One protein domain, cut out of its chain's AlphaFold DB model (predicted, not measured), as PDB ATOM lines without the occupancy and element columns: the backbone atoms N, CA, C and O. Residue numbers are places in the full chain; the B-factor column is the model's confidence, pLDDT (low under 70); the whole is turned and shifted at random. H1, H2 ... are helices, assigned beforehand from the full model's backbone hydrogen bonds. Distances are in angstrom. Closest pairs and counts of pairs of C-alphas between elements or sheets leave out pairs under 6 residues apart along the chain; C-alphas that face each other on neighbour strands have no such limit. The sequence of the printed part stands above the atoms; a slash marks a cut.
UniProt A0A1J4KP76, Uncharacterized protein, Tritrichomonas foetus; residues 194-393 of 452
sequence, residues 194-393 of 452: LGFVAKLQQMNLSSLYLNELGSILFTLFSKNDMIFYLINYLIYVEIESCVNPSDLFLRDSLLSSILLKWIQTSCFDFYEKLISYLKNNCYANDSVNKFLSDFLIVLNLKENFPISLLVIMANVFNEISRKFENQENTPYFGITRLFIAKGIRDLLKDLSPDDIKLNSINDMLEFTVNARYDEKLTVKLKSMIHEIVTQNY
ATOM      1  N   LEU A 194     198.537 222.020 216.002       52.28
ATOM      2  CA  LEU A 194     198.479 220.763 216.737       52.28
ATOM      3  C   LEU A 194     199.581 220.641 217.816       52.28
ATOM      4  O   LEU A 194     199.454 219.794 218.698       52.28
ATOM      5  N   GLY A 195     200.602 221.511 217.827       48.16
ATOM      6  CA  GLY A 195     201.552 221.661 218.926       48.16
ATOM      7  C   GLY A 195     200.906 221.934 220.293       48.16
ATOM      8  O   GLY A 195     201.420 221.461 221.306       48.16
ATOM      9  N   PHE A 196     199.750 222.609 220.357       50.62
ATOM     10  CA  PHE A 196     198.998 222.746 221.612       50.62
ATOM     11  C   PHE A 196     198.419 221.404 222.065       50.62
ATOM     12  O   PHE A 196     198.621 220.991 223.205       50.62
ATOM     13  N   VAL A 197     197.763 220.682 221.155       56.09
ATOM     14  CA  VAL A 197     197.199 219.353 221.428       56.09
ATOM     15  C   VAL A 197     198.309 218.359 221.810       56.09
ATOM     16  O   VAL A 197     198.138 217.581 222.748       56.09
ATOM     17  N   ALA A 198     199.478 218.434 221.163       58.03
ATOM     18  CA  ALA A 198     200.661 217.654 221.526       58.03
ATOM     19  C   ALA A 198     201.118 217.937 222.961       58.03
ATOM     20  O   ALA A 198     201.367 217.002 223.719       58.03
ATOM     21  N   LYS A 199     201.196 219.217 223.352       54.66
ATOM     22  CA  LYS A 199     201.550 219.606 224.723       54.66
ATOM     23  C   LYS A 199     200.526 219.087 225.729       54.66
ATOM     24  O   LYS A 199     200.932 218.534 226.744       54.66
ATOM     25  N   LEU A 200     199.225 219.188 225.437       56.72
ATOM     26  CA  LEU A 200     198.177 218.630 226.302       56.72
ATOM     27  C   LEU A 200     198.332 217.121 226.500       56.72
ATOM     28  O   LEU A 200     198.174 216.632 227.613       56.72
ATOM     29  N   GLN A 201     198.675 216.388 225.440       66.50
ATOM     30  CA  GLN A 201     198.919 214.951 225.523       66.50
ATOM     31  C   GLN A 201     200.142 214.593 226.384       66.50
ATOM     32  O   GLN A 201     200.180 213.514 226.968       66.50
ATOM     33  N   GLN A 202     201.130 215.485 226.472       60.47
ATOM     34  CA  GLN A 202     202.349 215.296 227.264       60.47
ATOM     35  C   GLN A 202     202.194 215.742 228.730       60.47
ATOM     36  O   GLN A 202     203.062 215.453 229.555       60.47
ATOM     37  N   MET A 203     201.106 216.438 229.079       55.94
ATOM     38  CA  MET A 203     200.829 216.855 230.452       55.94
ATOM     39  C   MET A 203     200.302 215.686 231.293       55.94
ATOM     40  O   MET A 203     199.405 214.954 230.882       55.94
ATOM     41  N   ASN A 204     200.798 215.561 232.528       61.09
ATOM     42  CA  ASN A 204     200.246 214.639 233.527       61.09
ATOM     43  C   ASN A 204     198.930 215.195 234.098       61.09
ATOM     44  O   ASN A 204     198.892 215.731 235.206       61.09
ATOM     45  N   LEU A 205     197.859 215.097 233.313       53.69
ATOM     46  CA  LEU A 205     196.500 215.446 233.721       53.69
ATOM     47  C   LEU A 205     195.795 214.232 234.340       53.69
ATOM     48  O   LEU A 205     196.119 213.084 234.042       53.69
ATOM     49  N   SER A 206     194.815 214.482 235.211       64.06
ATOM     50  CA  SER A 206     193.971 213.404 235.733       64.06
ATOM     51  C   SER A 206     193.068 212.841 234.630       64.06
ATOM     52  O   SER A 206     192.705 213.545 233.684       64.06
ATOM     53  N   SER A 207     192.650 211.581 234.775       65.12
ATOM     54  CA  SER A 207     191.757 210.909 233.822       65.12
ATOM     55  C   SER A 207     190.444 211.667 233.597       65.12
ATOM     56  O   SER A 207     189.939 211.704 232.478       65.12
ATOM     57  N   LEU A 208     189.915 212.330 234.630       59.28
ATOM     58  CA  LEU A 208     188.706 213.150 234.528       59.28
ATOM     59  C   LEU A 208     188.893 214.318 233.546       59.28
ATOM     60  O   LEU A 208     188.067 214.490 232.651       59.28
ATOM     61  N   TYR A 209     190.004 215.055 233.650       54.22
ATOM     62  CA  TYR A 209     190.303 216.160 232.735       54.22
ATOM     63  C   TYR A 209     190.663 215.677 231.328       54.22
ATOM     64  O   TYR A 209     190.244 216.290 230.349       54.22
ATOM     65  N   LEU A 210     191.394 214.564 231.204       65.62
ATOM     66  CA  LEU A 210     191.698 213.961 229.900       65.62
ATOM     67  C   LEU A 210     190.421 213.560 229.154       65.62
ATOM     68  O   LEU A 210     190.284 213.865 227.969       65.62
ATOM     69  N   ASN A 211     189.456 212.959 229.854       61.38
ATOM     70  CA  ASN A 211     188.173 212.561 229.281       61.38
ATOM     71  C   ASN A 211     187.334 213.765 228.833       61.38
ATOM     72  O   ASN A 211     186.756 213.748 227.743       61.38
ATOM     73  N   GLU A 212     187.278 214.818 229.649       54.75
ATOM     74  CA  GLU A 212     186.547 216.043 229.319       54.75
ATOM     75  C   GLU A 212     187.155 216.743 228.094       54.75
ATOM     76  O   GLU A 212     186.457 217.003 227.109       54.75
ATOM     77  N   LEU A 213     188.477 216.948 228.098       60.75
ATOM     78  CA  LEU A 213     189.204 217.551 226.979       60.75
ATOM     79  C   LEU A 213     189.121 216.695 225.718       60.75
ATOM     80  O   LEU A 213     188.879 217.222 224.631       60.75
ATOM     81  N   GLY A 214     189.251 215.376 225.849       69.69
ATOM     82  CA  GLY A 214     189.099 214.444 224.741       69.69
ATOM     83  C   GLY A 214     187.711 214.523 224.107       69.69
ATOM     84  O   GLY A 214     187.602 214.564 222.885       69.69
ATOM     85  N   SER A 215     186.649 214.636 224.911       62.00
ATOM     86  CA  SER A 215     185.275 214.805 224.417       62.00
ATOM     87  C   SER A 215     185.067 216.144 223.698       62.00
ATOM     88  O   SER A 215     184.417 216.194 222.644       62.00
ATOM     89  N   ILE A 216     185.643 217.230 224.227       59.69
ATOM     90  CA  ILE A 216     185.606 218.557 223.599       59.69
ATOM     91  C   ILE A 216     186.316 218.513 222.243       59.69
ATOM     92  O   ILE A 216     185.719 218.877 221.229       59.69
ATOM     93  N   LEU A 217     187.553 218.012 222.199       66.56
ATOM     94  CA  LEU A 217     188.344 217.927 220.972       66.56
ATOM     95  C   LEU A 217     187.708 216.994 219.944       66.56
ATOM     96  O   LEU A 217     187.576 217.375 218.783       66.56
ATOM     97  N   PHE A 218     187.224 215.826 220.371       71.50
ATOM     98  CA  PHE A 218     186.471 214.918 219.511       71.50
ATOM     99  C   PHE A 218     185.288 215.637 218.853       71.50
ATOM    100  O   PHE A 218     185.128 215.593 217.633       71.50
ATOM    101  N   THR A 219     184.482 216.350 219.642       61.72
ATOM    102  CA  THR A 219     183.294 217.058 219.145       61.72
ATOM    103  C   THR A 219     183.665 218.193 218.192       61.72
ATOM    104  O   THR A 219     182.985 218.400 217.187       61.72
ATOM    105  N   LEU A 220     184.722 218.947 218.500       57.41
ATOM    106  CA  LEU A 220     185.177 220.067 217.676       57.41
ATOM    107  C   LEU A 220     185.728 219.584 216.334       57.41
ATOM    108  O   LEU A 220     185.289 220.075 215.297       57.41
ATOM    109  N   PHE A 221     186.629 218.603 216.338       62.75
ATOM    110  CA  PHE A 221     187.259 218.107 215.115       62.75
ATOM    111  C   PHE A 221     186.308 217.257 214.268       62.75
ATOM    112  O   PHE A 221     186.382 217.320 213.045       62.75
ATOM    113  N   SER A 222     185.364 216.534 214.882       60.94
ATOM    114  CA  SER A 222     184.330 215.800 214.133       60.94
ATOM    115  C   SER A 222     183.357 216.741 213.425       60.94
ATOM    116  O   SER A 222     183.002 216.493 212.285       60.94
ATOM    117  N   LYS A 223     182.966 217.862 214.053       55.47
ATOM    118  CA  LYS A 223     182.075 218.865 213.430       55.47
ATOM    119  C   LYS A 223     182.678 219.580 212.219       55.47
ATOM    120  O   LYS A 223     181.964 220.324 211.560       55.47
ATOM    121  N   ASN A 224     183.973 219.406 211.983       50.38
ATOM    122  CA  ASN A 224     184.708 220.066 210.912       50.38
ATOM    123  C   ASN A 224     185.447 219.054 210.027       50.38
ATOM    124  O   ASN A 224     186.403 219.426 209.360       50.38
ATOM    125  N   ASP A 225     185.050 217.779 210.067       52.94
ATOM    126  CA  ASP A 225     185.601 216.707 209.227       52.94
ATOM    127  C   ASP A 225     187.125 216.499 209.354       52.94
ATOM    128  O   ASP A 225     187.784 215.979 208.458       52.94
ATOM    129  N   MET A 226     187.702 216.856 210.507       59.91
ATOM    130  CA  MET A 226     189.144 216.757 210.773       59.91
ATOM    131  C   MET A 226     189.502 215.772 211.891       59.91
ATOM    132  O   MET A 226     190.641 215.739 212.357       59.91
ATOM    133  N   ILE A 227     188.563 214.948 212.355       69.25
ATOM    134  CA  ILE A 227     188.824 214.015 213.462       69.25
ATOM    135  C   ILE A 227     189.950 213.017 213.147       69.25
ATOM    136  O   ILE A 227     190.799 212.751 213.996       69.25
ATOM    137  N   PHE A 228     190.035 212.552 211.900       65.31
ATOM    138  CA  PHE A 228     191.125 211.690 211.432       65.31
ATOM    139  C   PHE A 228     192.484 212.385 211.472       65.31
ATOM    140  O   PHE A 228     193.483 211.767 211.838       65.31
ATOM    141  N   TYR A 229     192.519 213.675 211.132       61.41
ATOM    142  CA  TYR A 229     193.727 214.491 211.182       61.41
ATOM    143  C   TYR A 229     194.272 214.584 212.614       61.41
ATOM    144  O   TYR A 229     195.449 214.315 212.851       61.41
ATOM    145  N   LEU A 230     193.388 214.871 213.576       69.69
ATOM    146  CA  LEU A 230     193.720 214.933 214.999       69.69
ATOM    147  C   LEU A 230     194.223 213.589 215.538       69.69
ATOM    148  O   LEU A 230     195.267 213.541 216.183       69.69
ATOM    149  N   ILE A 231     193.487 212.506 215.270       77.62
ATOM    150  CA  ILE A 231     193.833 211.166 215.758       77.62
ATOM    151  C   ILE A 231     195.202 210.741 215.218       77.62
ATOM    152  O   ILE A 231     196.062 210.337 215.998       77.62
ATOM    153  N   ASN A 232     195.444 210.899 213.913       70.88
ATOM    154  CA  ASN A 232     196.721 210.536 213.293       70.88
ATOM    155  C   ASN A 232     197.897 211.344 213.849       70.88
ATOM    156  O   ASN A 232     198.971 210.790 214.078       70.88
ATOM    157  N   TYR A 233     197.702 212.637 214.103       71.12
ATOM    158  CA  TYR A 233     198.749 213.448 214.709       71.12
ATOM    159  C   TYR A 233     199.053 213.025 216.151       71.12
ATOM    160  O   TYR A 233     200.216 212.897 216.528       71.12
ATOM    161  N   LEU A 234     198.025 212.770 216.961       79.12
ATOM    162  CA  LEU A 234     198.219 212.344 218.343       79.12
ATOM    163  C   LEU A 234     198.841 210.948 218.451       79.12
ATOM    164  O   LEU A 234     199.638 210.709 219.358       79.12
ATOM    165  N   ILE A 235     198.542 210.056 217.504       79.38
ATOM    166  CA  ILE A 235     199.243 208.777 217.328       79.38
ATOM    167  C   ILE A 235     200.735 209.015 217.106       79.38
ATOM    168  O   ILE A 235     201.549 208.429 217.815       79.38
ATOM    169  N   TYR A 236     201.095 209.896 216.167       76.75
ATOM    170  CA  TYR A 236     202.493 210.232 215.899       76.75
ATOM    171  C   TYR A 236     203.189 210.776 217.154       76.75
ATOM    172  O   TYR A 236     204.258 210.294 217.512       76.75
ATOM    173  N   VAL A 237     202.562 211.713 217.876       73.06
ATOM    174  CA  VAL A 237     203.116 212.270 219.125       73.06
ATOM    175  C   VAL A 237     203.308 211.186 220.192       73.06
ATOM    176  O   VAL A 237     204.346 211.152 220.857       73.06
ATOM    177  N   GLU A 238     202.335 210.288 220.371       84.25
ATOM    178  CA  GLU A 238     202.433 209.210 221.361       84.25
ATOM    179  C   GLU A 238     203.550 208.226 221.000       84.25
ATOM    180  O   GLU A 238     204.393 207.917 221.841       84.25
ATOM    181  N   ILE A 239     203.613 207.807 219.733       82.88
ATOM    182  CA  ILE A 239     204.655 206.908 219.236       82.88
ATOM    183  C   ILE A 239     206.023 207.570 219.379       82.88
ATOM    184  O   ILE A 239     206.889 206.973 220.005       82.88
ATOM    185  N   GLU A 240     206.227 208.799 218.893       78.19
ATOM    186  CA  GLU A 240     207.506 209.530 218.953       78.19
ATOM    187  C   GLU A 240     207.984 209.810 220.384       78.19
ATOM    188  O   GLU A 240     209.183 209.732 220.655       78.19
ATOM    189  N   SER A 241     207.075 210.034 221.332       74.44
ATOM    190  CA  SER A 241     207.435 210.213 222.749       74.44
ATOM    191  C   SER A 241     207.743 208.902 223.491       74.44
ATOM    192  O   SER A 241     208.391 208.919 224.537       74.44
ATOM    193  N   CYS A 242     207.326 207.749 222.955       81.69
ATOM    194  CA  CYS A 242     207.485 206.452 223.610       81.69
ATOM    195  C   CYS A 242     208.922 205.908 223.499       81.69
ATOM    196  O   CYS A 242     209.403 205.621 222.404       81.69
ATOM    197  N   VAL A 243     209.629 205.748 224.619       83.94
ATOM    198  CA  VAL A 243     211.009 205.216 224.616       83.94
ATOM    199  C   VAL A 243     211.014 203.691 224.577       83.94
ATOM    200  O   VAL A 243     211.743 203.095 223.786       83.94
ATOM    201  N   ASN A 244     210.206 203.061 225.432       84.12
ATOM    202  CA  ASN A 244     210.118 201.615 225.520       84.12
ATOM    203  C   ASN A 244     208.833 201.133 224.833       84.12
ATOM    204  O   ASN A 244     207.748 201.499 225.277       84.12
ATOM    205  N   PRO A 245     208.923 200.288 223.800       83.25
ATOM    206  CA  PRO A 245     207.752 199.796 223.083       83.25
ATOM    207  C   PRO A 245     206.740 199.082 223.984       83.25
ATOM    208  O   PRO A 245     205.543 199.159 223.720       83.25
ATOM    209  N   SER A 246     207.174 198.475 225.099       82.19
ATOM    210  CA  SER A 246     206.250 197.902 226.085       82.19
ATOM    211  C   SER A 246     205.263 198.918 226.655       82.19
ATOM    212  O   SER A 246     204.203 198.498 227.100       82.19
ATOM    213  N   ASP A 247     205.562 200.217 226.613       83.12
ATOM    214  CA  ASP A 247     204.749 201.289 227.194       83.12
ATOM    215  C   ASP A 247     203.759 201.908 226.191       83.12
ATOM    216  O   ASP A 247     202.947 202.756 226.573       83.12
ATOM    217  N   LEU A 248     203.792 201.490 224.918       86.12
ATOM    218  CA  LEU A 248     202.906 202.011 223.873       86.12
ATOM    219  C   LEU A 248     201.431 201.854 224.261       86.12
ATOM    220  O   LEU A 248     200.965 200.741 224.531       86.12
ATOM    221  N   PHE A 249     200.710 202.978 224.253       85.56
ATOM    222  CA  PHE A 249     199.267 203.103 224.500       85.56
ATOM    223  C   PHE A 249     198.766 202.570 225.847       85.56
ATOM    224  O   PHE A 249     197.556 202.414 226.041       85.56
ATOM    225  N   LEU A 250     199.677 202.300 226.784       77.75
ATOM    226  CA  LEU A 250     199.373 201.652 228.060       77.75
ATOM    227  C   LEU A 250     198.755 202.626 229.072       77.75
ATOM    228  O   LEU A 250     197.980 202.219 229.934       77.75
ATOM    229  N   ARG A 251     199.080 203.917 228.952       75.81
ATOM    230  CA  ARG A 251     198.587 204.983 229.833       75.81
ATOM    231  C   ARG A 251     197.305 205.611 229.290       75.81
ATOM    232  O   ARG A 251     197.043 205.596 228.083       75.81
ATOM    233  N   ASP A 252     196.538 206.204 230.200       74.75
ATOM    234  CA  ASP A 252     195.474 207.129 229.836       74.75
ATOM    235  C   ASP A 252     196.113 208.399 229.267       74.75
ATOM    236  O   ASP A 252     196.928 209.059 229.911       74.75
ATOM    237  N   SER A 253     195.766 208.702 228.025       82.44
ATOM    238  CA  SER A 253     196.245 209.849 227.258       82.44
ATOM    239  C   SER A 253     195.081 210.590 226.607       82.44
ATOM    240  O   SER A 253     193.971 210.062 226.480       82.44
ATOM    241  N   LEU A 254     195.342 211.806 226.131       79.31
ATOM    242  CA  LEU A 254     194.364 212.568 225.360       79.31
ATOM    243  C   LEU A 254     193.908 211.799 224.106       79.31
ATOM    244  O   LEU A 254     192.708 211.741 223.828       79.31
ATOM    245  N   LEU A 255     194.840 211.132 223.413       87.00
ATOM    246  CA  LEU A 255     194.536 210.198 222.326       87.00
ATOM    247  C   LEU A 255     193.562 209.111 222.783       87.00
ATOM    248  O   LEU A 255     192.559 208.869 222.117       87.00
ATOM    249  N   SER A 256     193.821 208.477 223.929       84.81
ATOM    250  CA  SER A 256     192.948 207.417 224.438       84.81
ATOM    251  C   SER A 256     191.530 207.905 224.746       84.81
ATOM    252  O   SER A 256     190.571 207.202 224.440       84.81
ATOM    253  N   SER A 257     191.385 209.128 225.265       82.44
ATOM    254  CA  SER A 257     190.083 209.743 225.541       82.44
ATOM    255  C   SER A 257     189.316 210.057 224.252       82.44
ATOM    256  O   SER A 257     188.118 209.791 224.155       82.44
ATOM    257  N   ILE A 258     190.007 210.577 223.230       83.38
ATOM    258  CA  ILE A 258     189.420 210.857 221.909       83.38
ATOM    259  C   ILE A 258     189.008 209.557 221.215       83.38
ATOM    260  O   ILE A 258     187.898 209.470 220.693       83.38
ATOM    261  N   LEU A 259     189.871 208.537 221.234       83.62
ATOM    262  CA  LEU A 259     189.573 207.227 220.660       83.62
ATOM    263  C   LEU A 259     188.396 206.562 221.362       83.62
ATOM    264  O   LEU A 259     187.520 206.035 220.685       83.62
ATOM    265  N   LEU A 260     188.329 206.629 222.694       80.81
ATOM    266  CA  LEU A 260     187.194 206.096 223.440       80.81
ATOM    267  C   LEU A 260     185.892 206.780 223.015       80.81
ATOM    268  O   LEU A 260     184.905 206.109 222.714       80.81
ATOM    269  N   LYS A 261     185.899 208.115 222.920       80.69
ATOM    270  CA  LYS A 261     184.726 208.865 222.464       80.69
ATOM    271  C   LYS A 261     184.347 208.514 221.026       80.69
ATOM    272  O   LYS A 261     183.161 208.407 220.710       80.69
ATOM    273  N   TRP A 262     185.334 208.303 220.165       80.56
ATOM    274  CA  TRP A 262     185.117 207.905 218.781       80.56
ATOM    275  C   TRP A 262     184.535 206.494 218.666       80.56
ATOM    276  O   TRP A 262     183.574 206.286 217.926       80.56
ATOM    277  N   ILE A 263     185.032 205.547 219.465       77.12
ATOM    278  CA  ILE A 263     184.493 204.188 219.566       77.12
ATOM    279  C   ILE A 263     183.032 204.229 220.014       77.12
ATOM    280  O   ILE A 263     182.176 203.654 219.351       77.12
ATOM    281  N   GLN A 264     182.732 204.982 221.075       76.38
ATOM    282  CA  GLN A 264     181.385 205.105 221.647       76.38
ATOM    283  C   GLN A 264     180.368 205.818 220.745       76.38
ATOM    284  O   GLN A 264     179.182 205.805 221.050       76.38
ATOM    285  N   THR A 265     180.805 206.478 219.672       73.19
ATOM    286  CA  THR A 265     179.912 207.276 218.813       73.19
ATOM    287  C   THR A 265     179.869 206.775 217.380       73.19
ATOM    288  O   THR A 265     178.794 206.645 216.811       73.19
ATOM    289  N   SER A 266     181.027 206.501 216.784       71.44
ATOM    290  CA  SER A 266     181.155 206.178 215.359       71.44
ATOM    291  C   SER A 266     181.361 204.688 215.104       71.44
ATOM    292  O   SER A 266     181.131 204.231 213.991       71.44
ATOM    293  N   CYS A 267     181.798 203.929 216.115       74.06
ATOM    294  CA  CYS A 267     182.058 202.489 215.992       74.06
ATOM    295  C   CYS A 267     181.212 201.649 216.964       74.06
ATOM    296  O   CYS A 267     181.448 200.448 217.086       74.06
ATOM    297  N   PHE A 268     180.247 202.265 217.654       79.94
ATOM    298  CA  PHE A 268     179.517 201.650 218.762       79.94
ATOM    299  C   PHE A 268     178.816 200.358 218.339       79.94
ATOM    300  O   PHE A 268     179.104 199.307 218.904       79.94
ATOM    301  N   ASP A 269     178.003 200.413 217.280       76.94
ATOM    302  CA  ASP A 269     177.243 199.265 216.770       76.94
ATOM    303  C   ASP A 269     178.132 198.059 216.448       76.94
ATOM    304  O   ASP A 269     177.724 196.908 216.609       76.94
ATOM    305  N   PHE A 270     179.353 198.307 215.965       78.88
ATOM    306  CA  PHE A 270     180.310 197.248 215.672       78.88
ATOM    307  C   PHE A 270     180.771 196.559 216.964       78.88
ATOM    308  O   PHE A 270     180.639 195.337 217.089       78.88
ATOM    309  N   TYR A 271     181.265 197.326 217.941       78.19
ATOM    310  CA  TYR A 271     181.751 196.750 219.195       78.19
ATOM    311  C   TYR A 271     180.616 196.136 220.028       78.19
ATOM    312  O   TYR A 271     180.812 195.092 220.650       78.19
ATOM    313  N   GLU A 272     179.414 196.712 219.999       79.06
ATOM    314  CA  GLU A 272     178.234 196.155 220.666       79.06
ATOM    315  C   GLU A 272     177.835 194.793 220.074       79.06
ATOM    316  O   GLU A 272     177.586 193.838 220.819       79.06
ATOM    317  N   LYS A 273     177.831 194.659 218.739       78.94
ATOM    318  CA  LYS A 273     177.561 193.382 218.055       78.94
ATOM    319  C   LYS A 273     178.624 192.336 218.361       78.94
ATOM    320  O   LYS A 273     178.273 191.197 218.671       78.94
ATOM    321  N   LEU A 274     179.900 192.725 218.310       79.25
ATOM    322  CA  LEU A 274     181.024 191.862 218.673       79.25
ATOM    323  C   LEU A 274     180.819 191.295 220.083       79.25
ATOM    324  O   LEU A 274     180.893 190.089 220.293       79.25
ATOM    325  N   ILE A 275     180.482 192.149 221.044       78.38
ATOM    326  CA  ILE A 275     180.347 191.756 222.449       78.38
ATOM    327  C   ILE A 275     179.101 190.927 222.701       78.38
ATOM    328  O   ILE A 275     179.170 189.923 223.409       78.38
ATOM    329  N   SER A 276     177.976 191.304 222.101       79.56
ATOM    330  CA  SER A 276     176.739 190.532 222.188       79.56
ATOM    331  C   SER A 276     176.941 189.122 221.641       79.56
ATOM    332  O   SER A 276     176.512 188.148 222.259       79.56
ATOM    333  N   TYR A 277     177.663 188.987 220.526       77.69
ATOM    334  CA  TYR A 277     178.016 187.682 219.985       77.69
ATOM    335  C   TYR A 277     178.926 186.904 220.941       77.69
ATOM    336  O   TYR A 277     178.663 185.733 221.214       77.69
ATOM    337  N   LEU A 278     179.967 187.540 221.490       75.94
ATOM    338  CA  LEU A 278     180.867 186.883 222.440       75.94
ATOM    339  C   LEU A 278     180.112 186.377 223.673       75.94
ATOM    340  O   LEU A 278     180.297 185.221 224.055       75.94
ATOM    341  N   LYS A 279     179.230 187.199 224.255       76.38
ATOM    342  CA  LYS A 279     178.404 186.844 225.421       76.38
ATOM    343  C   LYS A 279     177.422 185.707 225.110       76.38
ATOM    344  O   LYS A 279     177.315 184.772 225.896       76.38
ATOM    345  N   ASN A 280     176.744 185.756 223.964       75.19
ATOM    346  CA  ASN A 280     175.674 184.804 223.649       75.19
ATOM    347  C   ASN A 280     176.185 183.471 223.085       75.19
ATOM    348  O   ASN A 280     175.586 182.432 223.349       75.19
ATOM    349  N   ASN A 281     177.280 183.489 222.321       68.25
ATOM    350  CA  ASN A 281     177.701 182.334 221.521       68.25
ATOM    351  C   ASN A 281     179.039 181.740 221.964       68.25
ATOM    352  O   ASN A 281     179.242 180.535 221.846       68.25
ATOM    353  N   CYS A 282     179.958 182.562 222.472       67.88
ATOM    354  CA  CYS A 282     181.313 182.110 222.794       67.88
ATOM    355  C   CYS A 282     181.474 181.827 224.290       67.88
ATOM    356  O   CYS A 282     182.177 180.893 224.678       67.88
ATOM    357  N   TYR A 283     180.802 182.605 225.139       70.31
ATOM    358  CA  TYR A 283     180.945 182.547 226.592       70.31
ATOM    359  C   TYR A 283     180.469 181.228 227.212       70.31
ATOM    360  O   TYR A 283     181.013 180.820 228.237       70.31
ATOM    361  N   ALA A 284     179.545 180.517 226.562       68.62
ATOM    362  CA  ALA A 284     179.072 179.199 226.985       68.62
ATOM    363  C   ALA A 284     180.090 178.057 226.752       68.62
ATOM    364  O   ALA A 284     179.864 176.939 227.201       68.62
ATOM    365  N   ASN A 285     181.206 178.302 226.053       68.31
ATOM    366  CA  ASN A 285     182.229 177.278 225.822       68.31
ATOM    367  C   ASN A 285     183.107 177.067 227.068       68.31
ATOM    368  O   ASN A 285     183.760 178.005 227.513       68.31
ATOM    369  N   ASP A 286     183.250 175.838 227.564       68.75
ATOM    370  CA  ASP A 286     184.144 175.544 228.705       68.75
ATOM    371  C   ASP A 286     185.641 175.574 228.342       68.75
ATOM    372  O   ASP A 286     186.507 175.695 229.206       68.75
ATOM    373  N   SER A 287     185.970 175.494 227.048       82.38
ATOM    374  CA  SER A 287     187.350 175.531 226.555       82.38
ATOM    375  C   SER A 287     187.786 176.951 226.189       82.38
ATOM    376  O   SER A 287     187.219 177.565 225.284       82.38
ATOM    377  N   VAL A 288     188.862 177.425 226.824       76.56
ATOM    378  CA  VAL A 288     189.516 178.710 226.514       76.56
ATOM    379  C   VAL A 288     189.987 178.769 225.058       76.56
ATOM    380  O   VAL A 288     189.740 179.757 224.378       76.56
ATOM    381  N   ASN A 289     190.591 177.699 224.531       76.38
ATOM    382  CA  ASN A 289     191.077 177.682 223.145       76.38
ATOM    383  C   ASN A 289     189.934 177.773 222.129       76.38
ATOM    384  O   ASN A 289     190.049 178.480 221.129       76.38
ATOM    385  N   LYS A 290     188.810 177.093 222.394       79.12
ATOM    386  CA  LYS A 290     187.617 177.200 221.545       79.12
ATOM    387  C   LYS A 290     187.022 178.607 221.615       79.12
ATOM    388  O   LYS A 290     186.726 179.188 220.580       79.12
ATOM    389  N   PHE A 291     186.944 179.180 222.816       80.12
ATOM    390  CA  PHE A 291     186.520 180.563 223.017       80.12
ATOM    391  C   PHE A 291     187.395 181.567 222.248       80.12
ATOM    392  O   PHE A 291     186.853 182.418 221.551       80.12
ATOM    393  N   LEU A 292     188.725 181.447 222.309       77.81
ATOM    394  CA  LEU A 292     189.650 182.326 221.580       77.81
ATOM    395  C   LEU A 292     189.566 182.136 220.059       77.81
ATOM    396  O   LEU A 292     189.638 183.107 219.305       77.81
ATOM    397  N   SER A 293     189.380 180.899 219.592       80.50
ATOM    398  CA  SER A 293     189.148 180.624 218.173       80.50
ATOM    399  C   SER A 293     187.857 181.279 217.679       80.50
ATOM    400  O   SER A 293     187.872 181.943 216.641       80.50
ATOM    401  N   ASP A 294     186.760 181.126 218.422       79.31
ATOM    402  CA  ASP A 294     185.477 181.750 218.096       79.31
ATOM    403  C   ASP A 294     185.593 183.280 218.163       79.31
ATOM    404  O   ASP A 294     185.124 183.974 217.265       79.31
ATOM    405  N   PHE A 295     186.314 183.811 219.155       79.62
ATOM    406  CA  PHE A 295     186.628 185.234 219.252       79.62
ATOM    407  C   PHE A 295     187.329 185.752 217.992       79.62
ATOM    408  O   PHE A 295     186.887 186.751 217.433       79.62
ATOM    409  N   LEU A 296     188.368 185.072 217.492       79.19
ATOM    410  CA  LEU A 296     189.069 185.493 216.271       79.19
ATOM    411  C   LEU A 296     188.198 185.394 215.011       79.19
ATOM    412  O   LEU A 296     188.365 186.196 214.093       79.19
ATOM    413  N   ILE A 297     187.277 184.427 214.953       81.31
ATOM    414  CA  ILE A 297     186.310 184.308 213.850       81.31
ATOM    415  C   ILE A 297     185.355 185.503 213.850       81.31
ATOM    416  O   ILE A 297     185.079 186.061 212.796       81.31
ATOM    417  N   VAL A 298     184.871 185.917 215.018       76.56
ATOM    418  CA  VAL A 298     183.915 187.030 215.136       76.56
ATOM    419  C   VAL A 298     184.614 188.370 214.962       76.56
ATOM    420  O   VAL A 298     184.082 189.275 214.323       76.56
ATOM    421  N   LEU A 299     185.827 188.487 215.500       77.19
ATOM    422  CA  LEU A 299     186.647 189.681 215.383       77.19
ATOM    423  C   LEU A 299     186.894 190.053 213.918       77.19
ATOM    424  O   LEU A 299     187.011 191.245 213.661       77.19
ATOM    425  N   ASN A 300     186.971 189.060 213.009       75.25
ATOM    426  CA  ASN A 300     187.256 189.172 211.569       75.25
ATOM    427  C   ASN A 300     187.505 190.610 211.094       75.25
ATOM    428  O   ASN A 300     186.608 191.269 210.560       75.25
ATOM    429  N   LEU A 301     188.730 191.093 211.342       67.31
ATOM    430  CA  LEU A 301     189.058 192.515 211.269       67.31
ATOM    431  C   LEU A 301     188.687 193.115 209.907       67.31
ATOM    432  O   LEU A 301     188.224 194.242 209.830       67.31
ATOM    433  N   LYS A 302     188.844 192.346 208.832       64.44
ATOM    434  CA  LYS A 302     188.637 192.804 207.460       64.44
ATOM    435  C   LYS A 302     187.169 192.987 207.078       64.44
ATOM    436  O   LYS A 302     186.845 193.924 206.358       64.44
ATOM    437  N   GLU A 303     186.301 192.076 207.504       67.44
ATOM    438  CA  GLU A 303     184.887 192.101 207.108       67.44
ATOM    439  C   GLU A 303     184.050 192.977 208.036       67.44
ATOM    440  O   GLU A 303     183.076 193.586 207.595       67.44
ATOM    441  N   ASN A 304     184.438 193.057 209.311       67.62
ATOM    442  CA  ASN A 304     183.589 193.649 210.334       67.62
ATOM    443  C   ASN A 304     184.022 195.060 210.761       67.62
ATOM    444  O   ASN A 304     183.182 195.797 211.282       67.62
ATOM    445  N   PHE A 305     185.284 195.470 210.559       72.00
ATOM    446  CA  PHE A 305     185.718 196.798 211.003       72.00
ATOM    447  C   PHE A 305     185.305 197.898 210.017       72.00
ATOM    448  O   PHE A 305     185.456 197.742 208.802       72.00
ATOM    449  N   PRO A 306     184.883 199.068 210.527       71.06
ATOM    450  CA  PRO A 306     184.767 200.282 209.733       71.06
ATOM    451  C   PRO A 306     186.057 200.584 208.957       71.06
ATOM    452  O   PRO A 306     187.146 200.578 209.531       71.06
ATOM    453  N   ILE A 307     185.932 200.941 207.674       69.56
ATOM    454  CA  ILE A 307     187.066 201.315 206.801       69.56
ATOM    455  C   ILE A 307     187.932 202.399 207.457       69.56
ATOM    456  O   ILE A 307     189.159 202.346 207.423       69.56
ATOM    457  N   SER A 308     187.293 203.352 208.130       67.94
ATOM    458  CA  SER A 308     187.956 204.399 208.898       67.94
ATOM    459  C   SER A 308     188.898 203.874 209.982       67.94
ATOM    460  O   SER A 308     189.960 204.450 210.190       67.94
ATOM    461  N   LEU A 309     188.534 202.791 210.676       74.00
ATOM    462  CA  LEU A 309     189.401 202.152 211.665       74.00
ATOM    463  C   LEU A 309     190.553 201.415 210.985       74.00
ATOM    464  O   LEU A 309     191.688 201.545 211.428       74.00
ATOM    465  N   LEU A 310     190.280 200.714 209.883       72.81
ATOM    466  CA  LEU A 310     191.298 199.991 209.116       72.81
ATOM    467  C   LEU A 310     192.410 200.919 208.603       72.81
ATOM    468  O   LEU A 310     193.589 200.577 208.692       72.81
ATOM    469  N   VAL A 311     192.052 202.121 208.140       70.44
ATOM    470  CA  VAL A 311     193.015 203.137 207.685       70.44
ATOM    471  C   VAL A 311     193.895 203.638 208.833       70.44
ATOM    472  O   VAL A 311     195.116 203.707 208.688       70.44
ATOM    473  N   ILE A 312     193.316 203.956 209.996       74.81
ATOM    474  CA  ILE A 312     194.120 204.404 211.146       74.81
ATOM    475  C   ILE A 312     194.976 203.252 211.686       74.81
ATOM    476  O   ILE A 312     196.134 203.472 212.036       74.81
ATOM    477  N   MET A 313     194.464 202.019 211.699       80.00
ATOM    478  CA  MET A 313     195.242 200.831 212.057       80.00
ATOM    479  C   MET A 313     196.461 200.669 211.145       80.00
ATOM    480  O   MET A 313     197.569 200.482 211.637       80.00
ATOM    481  N   ALA A 314     196.296 200.805 209.829       73.44
ATOM    482  CA  ALA A 314     197.423 200.756 208.903       73.44
ATOM    483  C   ALA A 314     198.453 201.868 209.185       73.44
ATOM    484  O   ALA A 314     199.654 201.600 209.213       73.44
ATOM    485  N   ASN A 315     197.998 203.093 209.475       75.56
ATOM    486  CA  ASN A 315     198.886 204.204 209.830       75.56
ATOM    487  C   ASN A 315     199.681 203.933 211.122       75.56
ATOM    488  O   ASN A 315     200.903 204.047 211.140       75.56
ATOM    489  N   VAL A 316     199.001 203.508 212.191       83.69
ATOM    490  CA  VAL A 316     199.633 203.154 213.474       83.69
ATOM    491  C   VAL A 316     200.670 202.053 213.275       83.69
ATOM    492  O   VAL A 316     201.783 202.159 213.784       83.69
ATOM    493  N   PHE A 317     200.332 201.016 212.509       86.06
ATOM    494  CA  PHE A 317     201.237 199.905 212.239       86.06
ATOM    495  C   PHE A 317     202.525 200.393 211.569       86.06
ATOM    496  O   PHE A 317     203.622 200.026 211.994       86.06
ATOM    497  N   ASN A 318     202.401 201.249 210.555       80.19
ATOM    498  CA  ASN A 318     203.543 201.783 209.820       80.19
ATOM    499  C   ASN A 318     204.408 202.711 210.682       80.19
ATOM    500  O   ASN A 318     205.628 202.568 210.683       80.19
ATOM    501  N   GLU A 319     203.803 203.612 211.458       79.94
ATOM    502  CA  GLU A 319     204.545 204.519 212.345       79.94
ATOM    503  C   GLU A 319     205.299 203.766 213.450       79.94
ATOM    504  O   GLU A 319     206.457 204.075 213.739       79.94
ATOM    505  N   ILE A 320     204.692 202.726 214.030       85.88
ATOM    506  CA  ILE A 320     205.373 201.872 215.013       85.88
ATOM    507  C   ILE A 320     206.506 201.094 214.346       85.88
ATOM    508  O   ILE A 320     207.600 201.028 214.903       85.88
ATOM    509  N   SER A 321     206.263 200.530 213.159       86.00
ATOM    510  CA  SER A 321     207.274 199.775 212.406       86.00
ATOM    511  C   SER A 321     208.481 200.650 212.066       86.00
ATOM    512  O   SER A 321     209.613 200.208 212.219       86.00
ATOM    513  N   ARG A 322     208.238 201.908 211.674       84.69
ATOM    514  CA  ARG A 322     209.273 202.915 211.401       84.69
ATOM    515  C   ARG A 322     210.073 203.275 212.649       84.69
ATOM    516  O   ARG A 322     211.277 203.475 212.571       84.69
ATOM    517  N   LYS A 323     209.425 203.412 213.808       84.06
ATOM    518  CA  LYS A 323     210.125 203.787 215.043       84.06
ATOM    519  C   LYS A 323     210.880 202.617 215.685       84.06
ATOM    520  O   LYS A 323     211.958 202.808 216.245       84.06
ATOM    521  N   PHE A 324     210.316 201.415 215.625       85.50
ATOM    522  CA  PHE A 324     210.825 200.218 216.294       85.50
ATOM    523  C   PHE A 324     211.217 199.134 215.280       85.50
ATOM    524  O   PHE A 324     210.829 197.978 215.424       85.50
ATOM    525  N   GLU A 325     212.024 199.498 214.278       82.31
ATOM    526  CA  GLU A 325     212.401 198.639 213.136       82.31
ATOM    527  C   GLU A 325     212.969 197.268 213.547       82.31
ATOM    528  O   GLU A 325     212.766 196.268 212.864       82.31
ATOM    529  N   ASN A 326     213.638 197.193 214.703       81.00
ATOM    530  CA  ASN A 326     214.265 195.968 215.211       81.00
ATOM    531  C   ASN A 326     213.328 195.086 216.056       81.00
ATOM    532  O   ASN A 326     213.789 194.135 216.690       81.00
ATOM    533  N   GLN A 327     212.034 195.407 216.132       82.31
ATOM    534  CA  GLN A 327     211.074 194.692 216.971       82.31
ATOM    535  C   GLN A 327     209.813 194.306 216.197       82.31
ATOM    536  O   GLN A 327     208.786 194.981 216.236       82.31
ATOM    537  N   GLU A 328     209.884 193.150 215.542       80.81
ATOM    538  CA  GLU A 328     208.865 192.643 214.617       80.81
ATOM    539  C   GLU A 328     207.450 192.559 215.218       80.81
ATOM    540  O   GLU A 328     206.463 192.789 214.526       80.81
ATOM    541  N   ASN A 329     207.324 192.266 216.516       83.81
ATOM    542  CA  ASN A 329     206.018 192.101 217.165       83.81
ATOM    543  C   ASN A 329     205.376 193.422 217.617       83.81
ATOM    544  O   ASN A 329     204.178 193.446 217.905       83.81
ATOM    545  N   THR A 330     206.147 194.509 217.675       84.88
ATOM    546  CA  THR A 330     205.713 195.787 218.253       84.88
ATOM    547  C   THR A 330     204.526 196.432 217.546       84.88
ATOM    548  O   THR A 330     203.573 196.829 218.224       84.88
ATOM    549  N   PRO A 331     204.491 196.476 216.205       85.12
ATOM    550  CA  PRO A 331     203.333 196.986 215.478       85.12
ATOM    551  C   PRO A 331     202.057 196.200 215.788       85.12
ATOM    552  O   PRO A 331     200.995 196.789 215.967       85.12
ATOM    553  N   TYR A 332     202.156 194.876 215.923       85.75
ATOM    554  CA  TYR A 332     201.000 194.019 216.170       85.75
ATOM    555  C   TYR A 332     200.390 194.262 217.551       85.75
ATOM    556  O   TYR A 332     199.181 194.482 217.627       85.75
ATOM    557  N   PHE A 333     201.193 194.282 218.626       82.62
ATOM    558  CA  PHE A 333     200.626 194.544 219.956       82.62
ATOM    559  C   PHE A 333     200.163 196.001 220.120       82.62
ATOM    560  O   PHE A 333     199.210 196.277 220.844       82.62
ATOM    561  N   GLY A 334     200.797 196.962 219.436       84.25
ATOM    562  CA  GLY A 334     200.343 198.353 219.449       84.25
ATOM    563  C   GLY A 334     198.926 198.502 218.888       84.25
ATOM    564  O   GLY A 334     198.086 199.181 219.480       84.25
ATOM    565  N   ILE A 335     198.632 197.801 217.788       85.62
ATOM    566  CA  ILE A 335     197.306 197.773 217.158       85.62
ATOM    567  C   ILE A 335     196.273 197.100 218.051       85.62
ATOM    568  O   ILE A 335     195.183 197.643 218.265       85.62
ATOM    569  N   THR A 336     196.600 195.924 218.581       82.62
ATOM    570  CA  THR A 336     195.679 195.193 219.449       82.62
ATOM    571  C   THR A 336     195.377 195.987 220.715       82.62
ATOM    572  O   THR A 336     194.208 196.097 221.068       82.62
ATOM    573  N   ARG A 337     196.364 196.626 221.357       82.12
ATOM    574  CA  ARG A 337     196.139 197.496 222.524       82.12
ATOM    575  C   ARG A 337     195.212 198.663 222.210       82.12
ATOM    576  O   ARG A 337     194.259 198.910 222.950       82.12
ATOM    577  N   LEU A 338     195.484 199.379 221.121       80.50
ATOM    578  CA  LEU A 338     194.798 200.630 220.810       80.50
ATOM    579  C   LEU A 338     193.362 200.424 220.317       80.50
ATOM    580  O   LEU A 338     192.475 201.174 220.714       80.50
ATOM    581  N   PHE A 339     193.123 199.411 219.480       76.69
ATOM    582  CA  PHE A 339     191.834 199.231 218.801       76.69
ATOM    583  C   PHE A 339     191.025 198.047 219.316       76.69
ATOM    584  O   PHE A 339     189.798 198.088 219.295       76.69
ATOM    585  N   ILE A 340     191.676 196.991 219.795       74.44
ATOM    586  CA  ILE A 340     190.976 195.771 220.201       74.44
ATOM    587  C   ILE A 340     190.776 195.787 221.712       74.44
ATOM    588  O   ILE A 340     189.642 195.783 222.177       74.44
ATOM    589  N   ALA A 341     191.852 195.919 222.485       74.31
ATOM    590  CA  ALA A 341     191.788 195.959 223.935       74.31
ATOM    591  C   ALA A 341     191.017 197.189 224.421       74.31
ATOM    592  O   ALA A 341     190.050 197.010 225.145       74.31
ATOM    593  N   LYS A 342     191.347 198.421 224.001       74.62
ATOM    594  CA  LYS A 342     190.598 199.612 224.465       74.62
ATOM    595  C   LYS A 342     189.124 199.612 224.042       74.62
ATOM    596  O   LYS A 342     188.276 199.972 224.852       74.62
ATOM    597  N   GLY A 343     188.802 199.169 222.825       71.31
ATOM    598  CA  GLY A 343     187.413 199.127 222.355       71.31
ATOM    599  C   GLY A 343     186.562 198.044 223.019       71.31
ATOM    600  O   GLY A 343     185.388 198.267 223.294       71.31
ATOM    601  N   ILE A 344     187.157 196.894 223.339       71.44
ATOM    602  CA  ILE A 344     186.454 195.776 223.975       71.44
ATOM    603  C   ILE A 344     186.442 195.917 225.507       71.44
ATOM    604  O   ILE A 344     185.418 195.657 226.134       71.44
ATOM    605  N   ARG A 345     187.545 196.364 226.123       67.62
ATOM    606  CA  ARG A 345     187.717 196.477 227.585       67.62
ATOM    607  C   ARG A 345     186.637 197.342 228.221       67.62
ATOM    608  O   ARG A 345     186.137 196.985 229.279       67.62
ATOM    609  N   ASP A 346     186.248 198.434 227.568       60.22
ATOM    610  CA  ASP A 346     185.256 199.363 228.110       60.22
ATOM    611  C   ASP A 346     183.816 198.845 228.070       60.22
ATOM    612  O   ASP A 346     182.990 199.266 228.878       60.22
ATOM    613  N   LEU A 347     183.534 197.892 227.187       59.09
ATOM    614  CA  LEU A 347     182.210 197.306 226.991       59.09
ATOM    615  C   LEU A 347     182.099 195.883 227.581       59.09
ATOM    616  O   LEU A 347     181.006 195.328 227.693       59.09
ATOM    617  N   LEU A 348     183.225 195.296 228.000       61.38
ATOM    618  CA  LEU A 348     183.294 194.073 228.807       61.38
ATOM    619  C   LEU A 348     183.443 194.356 230.315       61.38
ATOM    620  O   LEU A 348     183.618 193.413 231.078       61.38
ATOM    621  N   LYS A 349     183.329 195.619 230.764       60.91
ATOM    622  CA  LYS A 349     183.432 196.023 232.186       60.91
ATOM    623  C   LYS A 349     182.472 195.289 233.129       60.91
ATOM    624  O   LYS A 349     182.765 195.177 234.313       60.91
ATOM    625  N   ASP A 350     181.354 194.785 232.610       58.81
ATOM    626  CA  ASP A 350     180.360 194.031 233.390       58.81
ATOM    627  C   ASP A 350     180.814 192.601 233.743       58.81
ATOM    628  O   ASP A 350     180.124 191.891 234.475       58.81
ATOM    629  N   LEU A 351     181.941 192.144 233.191       59.75
ATOM    630  CA  LEU A 351     182.507 190.822 233.445       59.75
ATOM    631  C   LEU A 351     183.581 190.914 234.533       59.75
ATOM    632  O   LEU A 351     184.326 191.891 234.609       59.75
ATOM    633  N   SER A 352     183.650 189.890 235.389       57.47
ATOM    634  CA  SER A 352     184.596 189.863 236.510       57.47
ATOM    635  C   SER A 352     186.046 190.024 236.020       57.47
ATOM    636  O   SER A 352     186.434 189.331 235.077       57.47
ATOM    637  N   PRO A 353     186.878 190.856 236.677       56.47
ATOM    638  CA  PRO A 353     188.316 190.955 236.393       56.47
ATOM    639  C   PRO A 353     189.058 189.610 236.482       56.47
ATOM    640  O   PRO A 353     190.082 189.413 235.830       56.47
ATOM    641  N   ASP A 354     188.519 188.667 237.260       57.12
ATOM    642  CA  ASP A 354     189.081 187.328 237.461       57.12
ATOM    643  C   ASP A 354     188.607 186.305 236.413       57.12
ATOM    644  O   ASP A 354     188.895 185.111 236.517       57.12
ATOM    645  N   ASP A 355     187.866 186.740 235.392       72.88
ATOM    646  CA  ASP A 355     187.395 185.852 234.339       72.88
ATOM    647  C   ASP A 355     188.569 185.360 233.481       72.88
ATOM    648  O   ASP A 355     189.193 186.103 232.717       72.88
ATOM    649  N   ILE A 356     188.856 184.062 233.595       72.31
ATOM    650  CA  ILE A 356     189.924 183.365 232.872       72.31
ATOM    651  C   ILE A 356     189.837 183.630 231.360       72.31
ATOM    652  O   ILE A 356     190.871 183.775 230.705       72.31
ATOM    653  N   LYS A 357     188.630 183.745 230.791       72.62
ATOM    654  CA  LYS A 357     188.437 184.002 229.354       72.62
ATOM    655  C   LYS A 357     188.820 185.428 228.961       72.62
ATOM    656  O   LYS A 357     189.437 185.619 227.914       72.62
ATOM    657  N   LEU A 358     188.516 186.410 229.809       72.44
ATOM    658  CA  LEU A 358     188.896 187.809 229.597       72.44
ATOM    659  C   LEU A 358     190.416 187.988 229.709       72.44
ATOM    660  O   LEU A 358     191.037 188.619 228.855       72.44
ATOM    661  N   ASN A 359     191.021 187.366 230.722       73.62
ATOM    662  CA  ASN A 359     192.472 187.359 230.901       73.62
ATOM    663  C   ASN A 359     193.182 186.688 229.718       73.62
ATOM    664  O   ASN A 359     194.153 187.231 229.204       73.62
ATOM    665  N   SER A 360     192.616 185.603 229.179       73.56
ATOM    666  CA  SER A 360     193.143 184.948 227.974       73.56
ATOM    667  C   SER A 360     193.061 185.825 226.715       73.56
ATOM    668  O   SER A 360     193.937 185.736 225.858       73.56
ATOM    669  N   ILE A 361     192.037 186.684 226.582       73.31
ATOM    670  CA  ILE A 361     191.976 187.675 225.493       73.31
ATOM    671  C   ILE A 361     193.097 188.699 225.662       73.31
ATOM    672  O   ILE A 361     193.829 188.947 224.709       73.31
ATOM    673  N   ASN A 362     193.256 189.276 226.855       73.88
ATOM    674  CA  ASN A 362     194.311 190.260 227.110       73.88
ATOM    675  C   ASN A 362     195.702 189.669 226.829       73.88
ATOM    676  O   ASN A 362     196.493 190.293 226.124       73.88
ATOM    677  N   ASP A 363     195.958 188.441 227.283       74.44
ATOM    678  CA  ASP A 363     197.211 187.723 227.037       74.44
ATOM    679  C   ASP A 363     197.463 187.493 225.535       74.44
ATOM    680  O   ASP A 363     198.576 187.702 225.050       74.44
ATOM    681  N   MET A 364     196.427 187.107 224.776       74.75
ATOM    682  CA  MET A 364     196.521 186.926 223.323       74.75
ATOM    683  C   MET A 364     196.782 188.250 222.587       74.75
ATOM    684  O   MET A 364     197.471 188.255 221.571       74.75
ATOM    685  N   LEU A 365     196.230 189.366 223.074       74.12
ATOM    686  CA  LEU A 365     196.374 190.687 222.456       74.12
ATOM    687  C   LEU A 365     197.722 191.354 222.773       74.12
ATOM    688  O   LEU A 365     198.220 192.111 221.947       74.12
ATOM    689  N   GLU A 366     198.320 191.096 223.934       71.12
ATOM    690  CA  GLU A 366     199.578 191.725 224.363       71.12
ATOM    691  C   GLU A 366     200.824 191.122 223.692       71.12
ATOM    692  O   GLU A 366     201.850 191.788 223.576       71.12
ATOM    693  N   PHE A 367     200.752 189.871 223.223       66.75
ATOM    694  CA  PHE A 367     201.853 189.141 222.566       66.75
ATOM    695  C   PHE A 367     203.195 189.122 223.336       66.75
ATOM    696  O   PHE A 367     204.235 188.754 222.780       66.75
ATOM    697  N   THR A 368     203.214 189.494 224.617       52.28
ATOM    698  CA  THR A 368     204.426 189.532 225.435       52.28
ATOM    699  C   THR A 368     204.733 188.160 226.026       52.28
ATOM    700  O   THR A 368     203.989 187.674 226.870       52.28
ATOM    701  N   VAL A 369     205.859 187.574 225.602       40.72
ATOM    702  CA  VAL A 369     206.775 186.667 226.344       40.72
ATOM    703  C   VAL A 369     206.143 185.519 227.158       40.72
ATOM    704  O   VAL A 369     206.787 184.932 228.017       40.72
ATOM    705  N   ASN A 370     204.912 185.109 226.873       41.25
ATOM    706  CA  ASN A 370     204.341 183.880 227.408       41.25
ATOM    707  C   ASN A 370     204.140 182.905 226.254       41.25
ATOM    708  O   ASN A 370     203.095 182.870 225.614       41.25
ATOM    709  N   ALA A 371     205.146 182.053 226.039       42.81
ATOM    710  CA  ALA A 371     205.111 180.868 225.176       42.81
ATOM    711  C   ALA A 371     204.096 179.794 225.650       42.81
ATOM    712  O   ALA A 371     204.320 178.599 225.489       42.81
ATOM    713  N   ARG A 372     203.011 180.206 226.319       45.28
ATOM    714  CA  ARG A 372     202.008 179.335 226.941       45.28
ATOM    715  C   ARG A 372     200.681 179.286 226.187       45.28
ATOM    716  O   ARG A 372     199.888 178.402 226.490       45.28
ATOM    717  N   TYR A 373     200.444 180.166 225.214       54.03
ATOM    718  CA  TYR A 373     199.196 180.182 224.447       54.03
ATOM    719  C   TYR A 373     199.424 179.915 222.961       54.03
ATOM    720  O   TYR A 373     200.470 180.252 222.411       54.03
ATOM    721  N   ASP A 374     198.439 179.246 222.356       60.53
ATOM    722  CA  ASP A 374     198.499 178.597 221.046       60.53
ATOM    723  C   ASP A 374     199.106 179.511 219.969       60.53
ATOM    724  O   ASP A 374     198.486 180.476 219.504       60.53
ATOM    725  N   GLU A 375     200.338 179.187 219.572       67.56
ATOM    726  CA  GLU A 375     201.119 179.884 218.548       67.56
ATOM    727  C   GLU A 375     200.295 180.090 217.267       67.56
ATOM    728  O   GLU A 375     200.385 181.134 216.620       67.56
ATOM    729  N   LYS A 376     199.385 179.155 216.958       73.38
ATOM    730  CA  LYS A 376     198.507 179.223 215.786       73.38
ATOM    731  C   LYS A 376     197.511 180.380 215.834       73.38
ATOM    732  O   LYS A 376     197.280 181.013 214.804       73.38
ATOM    733  N   LEU A 377     196.915 180.673 216.993       73.75
ATOM    734  CA  LEU A 377     195.935 181.762 217.126       73.75
ATOM    735  C   LEU A 377     196.626 183.128 217.044       73.75
ATOM    736  O   LEU A 377     196.143 184.027 216.356       73.75
ATOM    737  N   THR A 378     197.808 183.240 217.654       76.56
ATOM    738  CA  THR A 378     198.675 184.421 217.545       76.56
ATOM    739  C   THR A 378     199.091 184.681 216.096       76.56
ATOM    740  O   THR A 378     198.969 185.805 215.611       76.56
ATOM    741  N   VAL A 379     199.525 183.645 215.371       82.62
ATOM    742  CA  VAL A 379     199.869 183.742 213.942       82.62
ATOM    743  C   VAL A 379     198.661 184.177 213.112       82.62
ATOM    744  O   VAL A 379     198.792 185.056 212.261       82.62
ATOM    745  N   LYS A 380     197.470 183.631 213.388       82.94
ATOM    746  CA  LYS A 380     196.235 184.021 212.695       82.94
ATOM    747  C   LYS A 380     195.906 185.500 212.910       82.94
ATOM    748  O   LYS A 380     195.635 186.201 211.940       82.94
ATOM    749  N   LEU A 381     195.981 185.992 214.147       81.56
ATOM    750  CA  LEU A 381     195.735 187.402 214.454       81.56
ATOM    751  C   LEU A 381     196.758 188.326 213.771       81.56
ATOM    752  O   LEU A 381     196.371 189.339 213.189       81.56
ATOM    753  N   LYS A 382     198.046 187.953 213.765       85.81
ATOM    754  CA  LYS A 382     199.079 188.694 213.023       85.81
ATOM    755  C   LYS A 382     198.794 188.726 211.525       85.81
ATOM    756  O   LYS A 382     198.873 189.795 210.933       85.81
ATOM    757  N   SER A 383     198.403 187.595 210.932       85.81
ATOM    758  CA  SER A 383     198.021 187.521 209.514       85.81
ATOM    759  C   SER A 383     196.872 188.475 209.197       85.81
ATOM    760  O   SER A 383     196.966 189.248 208.251       85.81
ATOM    761  N   MET A 384     195.827 188.490 210.030       84.00
ATOM    762  CA  MET A 384     194.685 189.393 209.854       84.00
ATOM    763  C   MET A 384     195.105 190.869 209.908       84.00
ATOM    764  O   MET A 384     194.659 191.659 209.084       84.00
ATOM    765  N   ILE A 385     195.981 191.247 210.846       83.56
ATOM    766  CA  ILE A 385     196.511 192.619 210.939       83.56
ATOM    767  C   ILE A 385     197.374 192.953 209.712       83.56
ATOM    768  O   ILE A 385     197.250 194.035 209.143       83.56
ATOM    769  N   HIS A 386     198.220 192.025 209.272       84.81
ATOM    770  CA  HIS A 386     199.109 192.226 208.129       84.81
ATOM    771  C   HIS A 386     198.339 192.391 206.805       84.81
ATOM    772  O   HIS A 386     198.680 193.234 205.973       84.81
ATOM    773  N   GLU A 387     197.251 191.641 206.623       81.56
ATOM    774  CA  GLU A 387     196.341 191.799 205.485       81.56
ATOM    775  C   GLU A 387     195.710 193.199 205.433       81.56
ATOM    776  O   GLU A 387     195.612 193.789 204.360       81.56
ATOM    777  N   ILE A 388     195.334 193.776 206.580       73.38
ATOM    778  CA  ILE A 388     194.788 195.143 206.639       73.38
ATOM    779  C   ILE A 388     195.819 196.155 206.150       73.38
ATOM    780  O   ILE A 388     195.489 197.031 205.351       73.38
ATOM    781  N   VAL A 389     197.061 196.040 206.621       71.62
ATOM    782  CA  VAL A 389     198.135 196.976 206.271       71.62
ATOM    783  C   VAL A 389     198.433 196.909 204.777       71.62
ATOM    784  O   VAL A 389     198.471 197.943 204.121       71.62
ATOM    785  N   THR A 390     198.590 195.703 204.229       72.50
ATOM    786  CA  THR A 390     198.950 195.495 202.815       72.50
ATOM    787  C   THR A 390     197.857 195.940 201.843       72.50
ATOM    788  O   THR A 390     198.171 196.460 200.775       72.50
ATOM    789  N   GLN A 391     196.579 195.791 202.203       66.44
ATOM    790  CA  GLN A 391     195.458 196.178 201.337       66.44
ATOM    791  C   GLN A 391     195.132 197.673 201.386       66.44
ATOM    792  O   GLN A 391     194.682 198.230 200.389       66.44
ATOM    793  N   ASN A 392     195.386 198.330 202.520       58.78
ATOM    794  CA  ASN A 392     195.121 199.760 202.703       58.78
ATOM    795  C   ASN A 392     196.382 200.624 202.506       58.78
ATOM    796  O   ASN A 392     196.380 201.804 202.840       58.78
ATOM    797  N   TYR A 393     197.459 200.048 201.957       54.84
ATOM    798  CA  TYR A 393     198.756 200.708 201.763       54.84
ATOM    799  C   TYR A 393     198.766 201.755 200.633       54.84
ATOM    800  O   TYR A 393     199.710 202.534 200.506       54.84
TER     801      TYR A 393
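What this domain is: This is residues 194 to 393 of the 452 residues of an uncharacterized protein of Tritrichomonas foetus (UniProt A0A1J4KP76). A compact body of helices is built round H9, which runs through its middle; H1 to H4 form a group at one end of the longest axis, and H5, H6, H10 and H11 lie toward the other. H8 packs on H9 and on H3, joining the two ends. The printed part has 200 residues with eleven named helices, H1 to H11 in chain order, and no named strand: the class is all helix. The radius of gyration of the C-alphas is 16.7 A, and the spans are 49 by 37 by 32 A.

Where its parts are: H1, residues 194 to 202, begins at C-alpha 194 (198.479, 220.763, 216.737). H2 is residues 207 to 222, 21.6 A long, and H3 residues 227 to 241, 21.1 A. H4 is residues 254 to 266 and H5 residues 268 to 282, 20.0 A. H6 is residues 288 to 299, and H7 residues 301 to 304. H8, residues 307 to 323, is 24.6 A long. H9, residues 330 to 345, is 20.3 A long, with a kink of 25 degrees near residue 337. H10 is residues 356 to 366. H11, residues 375 to 391, is 24.4 A long and ends at C-alpha 391 (195.458, 196.178, 201.337).

How they stand to each other: H1 touches H3 at a steep tilt of 52 degrees, closest at the C-alphas of Ala 198 and Val 237, 6.4 A. H2 touches H4, closest at the C-alphas of Gly 214 and Ile 258, 4.6 A. H3 touches H8 at a shallow tilt of 21 degrees, the same way, closest at the C-alphas of Ile 239 and Ile 320, 6.6 A. H5 and H6 form a hairpin, closest at the C-alphas of Cys 282 and Phe 291, 5.4 A. H7 touches H11, closest at the C-alphas of Leu 301 and Met 384, 6.6 A. H8 and H9 form a hairpin, closest at the C-alphas of Phe 317 and Pro 331, 4.8 A. H9 and H10 form another, closest at the C-alphas of Phe 333 and Glu 366, 5.3 A. H6 touches H11 with residues 292 to 296 alone, at a shallow tilt of 10 degrees. H1 and H11 are apart. Every O i to N i+4 pair is within hydrogen-bond range in H1 to H6, H8, H10 and H11; in H9 9 of 12 are, and H7 is too short for such a pair.

The domain as a whole: The C-alphas of Gly 195 and Asp 286, the two farthest apart, are 50.3 A apart. The printed part has no cut. The link from H3 to H4, residues 242 to 253, is long. Mean pLDDT of the printed part is 72.2; 69 residues are under 70, among them 194 to 217, 219 to 230, 345 to 354 and 367 to 375.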